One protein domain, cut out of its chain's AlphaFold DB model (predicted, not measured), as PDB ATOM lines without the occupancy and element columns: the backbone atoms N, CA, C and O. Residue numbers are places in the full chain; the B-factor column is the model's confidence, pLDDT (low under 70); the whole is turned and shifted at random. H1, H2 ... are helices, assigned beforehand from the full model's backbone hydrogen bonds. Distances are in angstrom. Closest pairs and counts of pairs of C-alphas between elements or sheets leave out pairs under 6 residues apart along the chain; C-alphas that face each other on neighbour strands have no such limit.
ATOM      1  N   ARG A   4       0.258 -72.097 149.961       77.88
ATOM      2  CA  ARG A   4      -0.362 -72.372 151.263       77.88
ATOM      3  C   ARG A   4      -0.880 -71.120 151.985       77.88
ATOM      4  O   ARG A   4      -2.015 -71.125 152.439       77.88
ATOM      5  N   LYS A   5      -0.086 -70.042 152.044       83.25
ATOM      6  CA  LYS A   5      -0.509 -68.780 152.679       83.25
ATOM      7  C   LYS A   5      -1.694 -68.151 151.951       83.25
ATOM      8  O   LYS A   5      -2.566 -67.599 152.602       83.25
ATOM      9  N   GLN A   6      -1.733 -68.243 150.621       83.75
ATOM     10  CA  GLN A   6      -2.863 -67.720 149.852       83.75
ATOM     11  C   GLN A   6      -4.151 -68.484 150.177       83.75
ATOM     12  O   GLN A   6      -5.178 -67.874 150.435       83.75
ATOM     13  N   VAL A   7      -4.072 -69.815 150.226       80.25
ATOM     14  CA  VAL A   7      -5.219 -70.667 150.560       80.25
ATOM     15  C   VAL A   7      -5.743 -70.386 151.973       80.25
ATOM     16  O   VAL A   7      -6.952 -70.300 152.157       80.25
ATOM     17  N   GLU A   8      -4.854 -70.214 152.954       81.44
ATOM     18  CA  GLU A   8      -5.230 -69.877 154.337       81.44
ATOM     19  C   GLU A   8      -5.935 -68.511 154.426       81.44
ATOM     20  O   GLU A   8      -6.962 -68.389 155.095       81.44
ATOM     21  N   VAL A   9      -5.427 -67.496 153.715       88.00
ATOM     22  CA  VAL A   9      -6.029 -66.152 153.684       88.00
ATOM     23  C   VAL A   9      -7.401 -66.168 153.012       88.00
ATOM     24  O   VAL A   9      -8.354 -65.629 153.574       88.00
ATOM     25  N   ASP A  10      -7.520 -66.820 151.853       83.31
ATOM     26  CA  ASP A  10      -8.790 -66.937 151.131       83.31
ATOM     27  C   ASP A  10      -9.864 -67.599 152.010       83.31
ATOM     28  O   ASP A  10     -11.002 -67.134 152.067       83.31
ATOM     29  N   PHE A  11      -9.491 -68.663 152.729       80.25
ATOM     30  CA  PHE A  11     -10.400 -69.394 153.611       80.25
ATOM     31  C   PHE A  11     -10.882 -68.526 154.779       80.25
ATOM     32  O   PHE A  11     -12.075 -68.490 155.081       80.25
ATOM     33  N   ALA A  12      -9.970 -67.783 155.415       83.88
ATOM     34  CA  ALA A  12     -10.318 -66.871 156.501       83.88
ATOM     35  C   ALA A  12     -11.267 -65.757 156.028       83.88
ATOM     36  O   ALA A  12     -12.236 -65.424 156.712       83.88
ATOM     37  N   GLN A  13     -11.022 -65.203 154.839       87.25
ATOM     38  CA  GLN A  13     -11.859 -64.149 154.272       87.25
ATOM     39  C   GLN A  13     -13.264 -64.662 153.918       87.25
ATOM     40  O   GLN A  13     -14.256 -63.993 154.221       87.25
ATOM     41  N   GLU A  14     -13.366 -65.859 153.333       83.44
ATOM     42  CA  GLU A  14     -14.651 -66.480 152.999       83.44
ATOM     43  C   GLU A  14     -15.445 -66.825 154.274       83.44
ATOM     44  O   GLU A  14     -16.625 -66.488 154.365       83.44
ATOM     45  N   SER A  15     -14.794 -67.374 155.307       80.94
ATOM     46  CA  SER A  15     -15.428 -67.663 156.605       80.94
ATOM     47  C   SER A  15     -15.992 -66.403 157.276       80.94
ATOM     48  O   SER A  15     -17.158 -66.394 157.680       80.94
ATOM     49  N   ASN A  16     -15.224 -65.309 157.312       84.62
ATOM     50  CA  ASN A  16     -15.678 -64.033 157.875       84.62
ATOM     51  C   ASN A  16     -16.900 -63.470 157.130       84.62
ATOM     52  O   ASN A  16     -17.835 -62.951 157.749       84.62
ATOM     53  N   GLN A  17     -16.925 -63.595 155.799       84.44
ATOM     54  CA  GLN A  17     -18.066 -63.166 154.990       84.44
ATOM     55  C   GLN A  17     -19.326 -63.975 155.328       84.44
ATOM     56  O   GLN A  17     -20.426 -63.422 155.406       84.44
ATOM     57  N   GLN A  18     -19.184 -65.282 155.545       81.31
ATOM     58  CA  GLN A  18     -20.316 -66.144 155.872       81.31
ATOM     59  C   GLN A  18     -20.879 -65.871 157.262       81.31
ATOM     60  O   GLN A  18     -22.100 -65.814 157.409       81.31
ATOM     61  N   ASP A  19     -20.024 -65.613 158.247       80.06
ATOM     62  CA  ASP A  19     -20.453 -65.185 159.578       80.06
ATOM     63  C   ASP A  19     -21.259 -63.885 159.529       80.06
ATOM     64  O   ASP A  19     -22.302 -63.778 160.179       80.06
ATOM     65  N   SER A  20     -20.832 -62.918 158.713       85.50
ATOM     66  CA  SER A  20     -21.575 -61.673 158.494       85.50
ATOM     67  C   SER A  20     -22.980 -61.936 157.931       85.50
ATOM     68  O   SER A  20     -23.977 -61.463 158.483       85.50
ATOM     69  N   VAL A  21     -23.089 -62.778 156.896       83.75
ATOM     70  CA  VAL A  21     -24.378 -63.151 156.283       83.75
ATOM     71  C   VAL A  21     -25.279 -63.904 157.263       83.75
ATOM     72  O   VAL A  21     -26.483 -63.645 157.321       83.75
ATOM     73  N   MET A  22     -24.719 -64.825 158.053       81.94
ATOM     74  CA  MET A  22     -25.476 -65.582 159.051       81.94
ATOM     75  C   MET A  22     -26.047 -64.665 160.140       81.94
ATOM     76  O   MET A  22     -27.218 -64.809 160.505       81.94
ATOM     77  N   ARG A  23     -25.260 -63.682 160.604       83.00
ATOM     78  CA  ARG A  23     -25.717 -62.654 161.555       83.00
ATOM     79  C   ARG A  23     -26.799 -61.765 160.946       83.00
ATOM     80  O   ARG A  23     -27.827 -61.548 161.585       83.00
ATOM     81  N   GLN A  24     -26.615 -61.306 159.706       86.38
ATOM     82  CA  GLN A  24     -27.596 -60.470 159.005       86.38
ATOM     83  C   GLN A  24     -28.948 -61.180 158.849       86.38
ATOM     84  O   GLN A  24     -29.996 -60.573 159.058       86.38
ATOM     85  N   LYS A  25     -28.934 -62.476 158.514       80.81
ATOM     86  CA  LYS A  25     -30.150 -63.278 158.316       80.81
ATOM     87  C   LYS A  25     -30.816 -63.751 159.614       80.81
ATOM     88  O   LYS A  25     -31.857 -64.395 159.529       80.81
ATOM     89  N   LYS A  26     -30.248 -63.443 160.791       83.00
ATOM     90  CA  LYS A  26     -30.757 -63.857 162.115       83.00
ATOM     91  C   LYS A  26     -31.109 -65.350 162.170       83.00
ATOM     92  O   LYS A  26     -32.182 -65.730 162.638       83.00
ATOM     93  N   LEU A  27     -30.219 -66.197 161.650       75.25
ATOM     94  CA  LEU A  27     -30.468 -67.636 161.596       75.25
ATOM     95  C   LEU A  27     -30.632 -68.218 163.015       75.25
ATOM     96  O   LEU A  27     -29.802 -67.946 163.887       75.25
ATOM     97  N   PRO A  28     -31.668 -69.041 163.261       74.94
ATOM     98  CA  PRO A  28     -31.808 -69.782 164.508       74.94
ATOM     99  C   PRO A  28     -30.605 -70.701 164.732       74.94
ATOM    100  O   PRO A  28     -30.167 -71.368 163.799       74.94
ATOM    101  N   VAL A  29     -30.141 -70.837 165.979       68.44
ATOM    102  CA  VAL A  29     -28.933 -71.609 166.349       68.44
ATOM    103  C   VAL A  29     -28.900 -73.019 165.734       68.44
ATOM    104  O   VAL A  29     -27.877 -73.436 165.201       68.44
ATOM    105  N   ARG A  30     -30.037 -73.733 165.714       66.94
ATOM    106  CA  ARG A  30     -30.152 -75.071 165.092       66.94
ATOM    107  C   ARG A  30     -29.922 -75.065 163.575       66.94
ATOM    108  O   ARG A  30     -29.390 -76.031 163.032       66.94
ATOM    109  N   GLN A  31     -30.342 -74.004 162.886       71.62
ATOM    110  CA  GLN A  31     -30.080 -73.825 161.457       71.62
ATOM    111  C   GLN A  31     -28.633 -73.380 161.225       71.62
ATOM    112  O   GLN A  31     -28.008 -73.864 160.286       71.62
ATOM    113  N   THR A  32     -28.068 -72.565 162.120       74.19
ATOM    114  CA  THR A  32     -26.659 -72.151 162.086       74.19
ATOM    115  C   THR A  32     -25.716 -73.350 162.142       74.19
ATOM    116  O   THR A  32     -24.807 -73.428 161.325       74.19
ATOM    117  N   THR A  33     -25.970 -74.340 163.007       77.81
ATOM    118  CA  THR A  33     -25.141 -75.558 163.080       77.81
ATOM    119  C   THR A  33     -25.176 -76.361 161.778       77.81
ATOM    120  O   THR A  33     -24.130 -76.754 161.273       77.81
ATOM    121  N   ARG A  34     -26.360 -76.566 161.178       80.44
ATOM    122  CA  ARG A  34     -26.478 -77.278 159.889       80.44
ATOM    123  C   ARG A  34     -25.769 -76.539 158.758       80.44
ATOM    124  O   ARG A  34     -25.093 -77.168 157.948       80.44
ATOM    125  N   VAL A  35     -25.922 -75.217 158.715       78.00
ATOM    126  CA  VAL A  35     -25.261 -74.361 157.728       78.00
ATOM    127  C   VAL A  35     -23.746 -74.435 157.912       78.00
ATOM    128  O   VAL A  35     -23.053 -74.746 156.954       78.00
ATOM    129  N   GLN A  36     -23.227 -74.283 159.130       80.19
ATOM    130  CA  GLN A  36     -21.795 -74.411 159.414       80.19
ATOM    131  C   GLN A  36     -21.234 -75.782 159.015       80.19
ATOM    132  O   GLN A  36     -20.212 -75.835 158.338       80.19
ATOM    133  N   SER A  37     -21.910 -76.887 159.349       82.44
ATOM    134  CA  SER A  37     -21.461 -78.227 158.938       82.44
ATOM    135  C   SER A  37     -21.408 -78.380 157.415       82.44
ATOM    136  O   SER A  37     -20.431 -78.909 156.887       82.44
ATOM    137  N   PHE A  38     -22.424 -77.893 156.694       83.75
ATOM    138  CA  PHE A  38     -22.426 -77.909 155.228       83.75
ATOM    139  C   PHE A  38     -21.283 -77.076 154.641       83.75
ATOM    140  O   PHE A  38     -20.619 -77.510 153.701       83.75
ATOM    141  N   LEU A  39     -21.036 -75.897 155.207       81.19
ATOM    142  CA  LEU A  39     -19.981 -74.994 154.759       81.19
ATOM    143  C   LEU A  39     -18.596 -75.598 154.977       81.19
ATOM    144  O   LEU A  39     -17.816 -75.660 154.034       81.19
ATOM    145  N   ILE A  40     -18.347 -76.172 156.155       83.62
ATOM    146  CA  ILE A  40     -17.104 -76.887 156.457       83.62
ATOM    147  C   ILE A  40     -16.876 -78.035 155.457       83.62
ATOM    148  O   ILE A  40     -15.779 -78.175 154.918       83.62
ATOM    149  N   MET A  41     -17.909 -78.832 155.154       80.25
ATOM    150  CA  MET A  41     -17.806 -79.908 154.159       80.25
ATOM    151  C   MET A  41     -17.515 -79.376 152.748       80.25
ATOM    152  O   MET A  41     -16.641 -79.901 152.054       80.25
ATOM    153  N   ARG A  42     -18.212 -78.316 152.322       84.94
ATOM    154  CA  ARG A  42     -17.995 -77.660 151.023       84.94
ATOM    155  C   ARG A  42     -16.572 -77.117 150.906       84.94
ATOM    156  O   ARG A  42     -15.937 -77.270 149.860       84.94
ATOM    157  N   ASP A  43     -16.079 -76.483 151.959       82.94
ATOM    158  CA  ASP A  43     -14.782 -75.823 151.938       82.94
ATOM    159  C   ASP A  43     -13.640 -76.848 151.992       82.94
ATOM    160  O   ASP A  43     -12.653 -76.693 151.271       82.94
ATOM    161  N   MET A  44     -13.813 -77.965 152.713       84.31
ATOM    162  CA  MET A  44     -12.913 -79.122 152.617       84.31
ATOM    163  C   MET A  44     -12.856 -79.694 151.195       84.31
ATOM    164  O   MET A  44     -11.766 -79.928 150.670       84.31
ATOM    165  N   LEU A  45     -14.005 -79.878 150.533       86.44
ATOM    166  CA  LEU A  45     -14.038 -80.376 149.155       86.44
ATOM    167  C   LEU A  45     -13.288 -79.434 148.199       86.44
ATOM    168  O   LEU A  45     -12.477 -79.883 147.386       86.44
ATOM    169  N   ARG A  46     -13.513 -78.119 148.323       86.56
ATOM    170  CA  ARG A  46     -12.794 -77.103 147.539       86.56
ATOM    171  C   ARG A  46     -11.294 -77.123 147.813       86.56
ATOM    172  O   ARG A  46     -10.514 -77.002 146.868       86.56
ATOM    173  N   LEU A  47     -10.881 -77.284 149.070       86.56
ATOM    174  CA  LEU A  47      -9.470 -77.372 149.437       86.56
ATOM    175  C   LEU A  47      -8.798 -78.563 148.746       86.56
ATOM    176  O   LEU A  47      -7.761 -78.385 148.106       86.56
ATOM    177  N   ILE A  48      -9.424 -79.742 148.793       86.25
ATOM    178  CA  ILE A  48      -8.930 -80.954 148.124       86.25
ATOM    179  C   ILE A  48      -8.792 -80.718 146.614       86.25
ATOM    180  O   ILE A  48      -7.733 -80.976 146.040       86.25
ATOM    181  N   GLN A  49      -9.818 -80.162 145.963       88.75
ATOM    182  CA  GLN A  49      -9.779 -79.862 144.527       88.75
ATOM    183  C   GLN A  49      -8.657 -78.883 144.163       88.75
ATOM    184  O   GLN A  49      -7.931 -79.102 143.191       88.75
ATOM    185  N   ARG A  50      -8.480 -77.819 144.956       85.75
ATOM    186  CA  ARG A  50      -7.404 -76.841 144.759       85.75
ATOM    187  C   ARG A  50      -6.034 -77.492 144.942       85.75
ATOM    188  O   ARG A  50      -5.156 -77.278 144.110       85.75
ATOM    189  N   MET A  51      -5.846 -78.318 145.974       85.56
ATOM    190  CA  MET A  51      -4.597 -79.062 146.192       85.56
ATOM    191  C   MET A  51      -4.273 -79.995 145.022       85.56
ATOM    192  O   MET A  51      -3.151 -79.957 144.523       85.56
ATOM    193  N   ILE A  52      -5.250 -80.761 144.526       87.38
ATOM    194  CA  ILE A  52      -5.078 -81.618 143.344       87.38
ATOM    195  C   ILE A  52      -4.690 -80.777 142.123       87.38
ATOM    196  O   ILE A  52      -3.743 -81.112 141.415       87.38
ATOM    197  N   GLY A  53      -5.388 -79.665 141.885       86.75
ATOM    198  CA  GLY A  53      -5.086 -78.757 140.780       86.75
ATOM    199  C   GLY A  53      -3.688 -78.142 140.880       86.75
ATOM    200  O   GLY A  53      -3.002 -78.015 139.869       86.75
ATOM    201  N   HIS A  54      -3.246 -77.799 142.089       86.12
ATOM    202  CA  HIS A  54      -1.899 -77.297 142.332       86.12
ATOM    203  C   HIS A  54      -0.847 -78.364 142.031       86.12
ATOM    204  O   HIS A  54       0.040 -78.109 141.225       86.12
ATOM    205  N   ILE A  55      -1.000 -79.570 142.586       83.81
ATOM    206  CA  ILE A  55      -0.099 -80.709 142.358       83.81
ATOM    207  C   ILE A  55      -0.002 -81.044 140.864       83.81
ATOM    208  O   ILE A  55       1.098 -81.222 140.343       83.81
ATOM    209  N   ARG A  56      -1.130 -81.044 140.143       82.06
ATOM    210  CA  ARG A  56      -1.157 -81.251 138.684       82.06
ATOM    211  C   ARG A  56      -0.351 -80.222 137.899       82.06
ATOM    212  O   ARG A  56       0.161 -80.559 136.843       82.06
ATOM    213  N   LYS A  57      -0.263 -78.982 138.383       81.19
ATOM    214  CA  LYS A  57       0.463 -77.897 137.706       81.19
ATOM    215  C   LYS A  57       1.936 -77.825 138.093       81.19
ATOM    216  O   LYS A  57       2.730 -77.343 137.297       81.19
ATOM    217  N   THR A  58       2.284 -78.214 139.318       81.75
ATOM    218  CA  THR A  58       3.637 -78.020 139.860       81.75
ATOM    219  C   THR A  58       4.480 -79.285 139.892       81.75
ATOM    220  O   THR A  58       5.697 -79.180 139.798       81.75
ATOM    221  N   ILE A  59       3.860 -80.458 140.037       79.00
ATOM    222  CA  ILE A  59       4.562 -81.735 140.221       79.00
ATOM    223  C   ILE A  59       4.362 -82.653 139.016       79.00
ATOM    224  O   ILE A  59       5.313 -83.303 138.590       79.00
ATOM    225  N   LEU A  60       3.145 -82.734 138.461       76.69
ATOM    226  CA  LEU A  60       2.905 -83.641 137.339       76.69
ATOM    227  C   LEU A  60       3.431 -83.067 136.013       76.69
ATOM    228  O   LEU A  60       3.168 -81.904 135.699       76.69
ATOM    229  N   PRO A  61       4.116 -83.887 135.197       74.69
ATOM    230  CA  PRO A  61       4.495 -83.499 133.846       74.69
ATOM    231  C   PRO A  61       3.249 -83.266 132.983       74.69
ATOM    232  O   PRO A  61       2.227 -83.931 133.149       74.69
ATOM    233  N   VAL A  62       3.328 -82.332 132.032       75.44
ATOM    234  CA  VAL A  62       2.181 -81.895 131.207       75.44
ATOM    235  C   VAL A  62       1.488 -83.074 130.503       75.44
ATOM    236  O   VAL A  62       0.261 -83.128 130.476       75.44
ATOM    237  N   ASN A  63       2.254 -84.083 130.076       79.19
ATOM    238  CA  ASN A  63       1.753 -85.277 129.382       79.19
ATOM    239  C   ASN A  63       1.634 -86.513 130.295       79.19
ATOM    240  O   ASN A  63       1.695 -87.648 129.822       79.19
ATOM    241  N   HIS A  64       1.477 -86.326 131.610       78.62
ATOM    242  CA  HIS A  64       1.368 -87.432 132.573       78.62
ATOM    243  C   HIS A  64       0.292 -88.460 132.194       78.62
ATOM    244  O   HIS A  64       0.519 -89.655 132.346       78.62
ATOM    245  N   MET A  65      -0.851 -88.021 131.658       80.50
ATOM    246  CA  MET A  65      -1.914 -88.933 131.222       80.50
ATOM    247  C   MET A  65      -1.469 -89.816 130.054       80.50
ATOM    248  O   MET A  65      -1.649 -91.027 130.111       80.50
ATOM    249  N   GLU A  66      -0.838 -89.244 129.027       83.12
ATOM    250  CA  GLU A  66      -0.327 -90.012 127.882       83.12
ATOM    251  C   GLU A  66       0.746 -91.018 128.307       83.12
ATOM    252  O   GLU A  66       0.767 -92.143 127.814       83.12
ATOM    253  N   GLN A  67       1.616 -90.641 129.249       82.81
ATOM    254  CA  GLN A  67       2.619 -91.555 129.798       82.81
ATOM    255  C   GLN A  67       1.977 -92.702 130.582       82.81
ATOM    256  O   GLN A  67       2.375 -93.849 130.407       82.81
ATOM    257  N   ILE A  68       0.959 -92.419 131.400       86.00
ATOM    258  CA  ILE A  68       0.210 -93.453 132.131       86.00
ATOM    259  C   ILE A  68      -0.489 -94.405 131.156       86.00
ATOM    260  O   ILE A  68      -0.472 -95.614 131.374       86.00
ATOM    261  N   HIS A  69      -1.075 -93.883 130.076       87.94
ATOM    262  CA  HIS A  69      -1.696 -94.705 129.040       87.94
ATOM    263  C   HIS A  69      -0.671 -95.595 128.333       87.94
ATOM    264  O   HIS A  69      -0.870 -96.803 128.283       87.94
ATOM    265  N   LYS A  70       0.476 -95.044 127.916       87.06
ATOM    266  CA  LYS A  70       1.565 -95.843 127.330       87.06
ATOM    267  C   LYS A  70       2.067 -96.942 128.267       87.06
ATOM    268  O   LYS A  70       2.257 -98.070 127.831       87.06
ATOM    269  N   LEU A  71       2.270 -96.627 129.548       87.06
ATOM    270  CA  LEU A  71       2.713 -97.608 130.544       87.06
ATOM    271  C   LEU A  71       1.666 -98.706 130.768       87.06
ATOM    272  O   LEU A  71       2.028 -99.870 130.918       87.06
ATOM    273  N   ARG A  72       0.375 -98.352 130.768       86.50
ATOM    274  CA  ARG A  72      -0.715 -99.332 130.825       86.50
ATOM    275  C   ARG A  72      -0.672-100.259 129.615       86.50
ATOM    276  O   ARG A  72      -0.751-101.467 129.800       86.50
ATOM    277  N   ASP A  73      -0.566 -99.711 128.411       88.25
ATOM    278  CA  ASP A  73      -0.604-100.507 127.183       88.25
ATOM    279  C   ASP A  73       0.590-101.475 127.131       88.25
ATOM    280  O   ASP A  73       0.408-102.659 126.868       88.25
ATOM    281  N   GLN A  74       1.780-101.018 127.539       87.81
ATOM    282  CA  GLN A  74       2.967-101.868 127.694       87.81
ATOM    283  C   GLN A  74       2.781-102.975 128.741       87.81
ATOM    284  O   GLN A  74       3.219-104.102 128.526       87.81
ATOM    285  N   GLN A  75       2.131-102.687 129.873       83.81
ATOM    286  CA  GLN A  75       1.816-103.713 130.873       83.81
ATOM    287  C   GLN A  75       0.816-104.742 130.343       83.81
ATOM    288  O   GLN A  75       0.972-105.931 130.603       83.81
ATOM    289  N   ILE A  76      -0.205-104.300 129.607       85.69
ATOM    290  CA  ILE A  76      -1.185-105.198 128.991       85.69
ATOM    291  C   ILE A  76      -0.491-106.095 127.967       85.69
ATOM    292  O   ILE A  76      -0.692-107.305 128.009       85.69
ATOM    293  N   GLU A  77       0.372-105.537 127.113       82.00
ATOM    294  CA  GLU A  77       1.182-106.314 126.169       82.00
ATOM    295  C   GLU A  77       2.047-107.352 126.897       82.00
ATOM    296  O   GLU A  77       1.982-108.534 126.567       82.00
ATOM    297  N   GLN A  78       2.770-106.954 127.949       76.94
ATOM    298  CA  GLN A  78       3.601-107.860 128.755       76.94
ATOM    299  C   GLN A  78       2.811-108.991 129.425       76.94
ATOM    300  O   GLN A  78       3.302-110.112 129.498       76.94
ATOM    301  N   LEU A  79       1.602-108.711 129.914       77.75
ATOM    302  CA  LEU A  79       0.728-109.703 130.549       77.75
ATOM    303  C   LEU A  79       0.004-110.592 129.529       77.75
ATOM    304  O   LEU A  79      -0.407-111.701 129.864       77.75
ATOM    305  N   SER A  80      -0.186-110.094 128.305       71.94
ATOM    306  CA  SER A  80      -0.799-110.829 127.196       71.94
ATOM    307  C   SER A  80       0.178-111.750 126.466       71.94
ATOM    308  O   SER A  80      -0.257-112.664 125.765       71.94
ATOM    309  N   LEU A  81       1.489-111.541 126.640       64.62
ATOM    310  CA  LEU A  81       2.490-112.498 126.193       64.62
ATOM    311  C   LEU A  81       2.293-113.796 126.993       64.62
ATOM    312  O   LEU A  81       2.339-113.759 128.226       64.62
TER     313      LEU A  81
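This is residues 4 to 81 of the 85 residues of an uncharacterized protein of Paenibacillus sp. IHBB 10380 (UniProt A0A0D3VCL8). One long helix, H2, makes the middle of an extended chain of three helices: H1 folds back beside it from one end, and beyond its other end H3 sticks out as a free arm. The printed part has 78 residues, with helices H1, H2 and H3 in that order and no named strand; the class is all helix. It is extended, with a radius of gyration of the C-alphas of 21.3 A and spans of 68 by 27 by 13 A.

H2, residues 29 to 58, and H1, residues 4 to 24, are close but not clearly touching; their closest C-alphas, of Met 22 and Thr 32, are 7.3 A apart. They run opposite ways at a shallow tilt of 22 degrees. H3, residues 64 to 80, is apart from both. Every O i to N i+4 pair is within hydrogen-bond range in H1 and H3, and 25 of 26 in H2.

H2 measures 42.5 A from C-alpha 29 to C-alpha 58 at (3.637, -78.020, 139.860). H1 measures 30.7 A and begins at C-alpha 4 (-0.362, -72.372, 151.263). H3 measures 24.1 A and ends at C-alpha 80 (-0.799, -110.829, 127.196).

The farthest C-alphas, of Lys 26 and Leu 81, are 69.0 A apart. The printed part has no cut, and both links are tight. Residues 29 to 30 and 81 have pLDDT under 70.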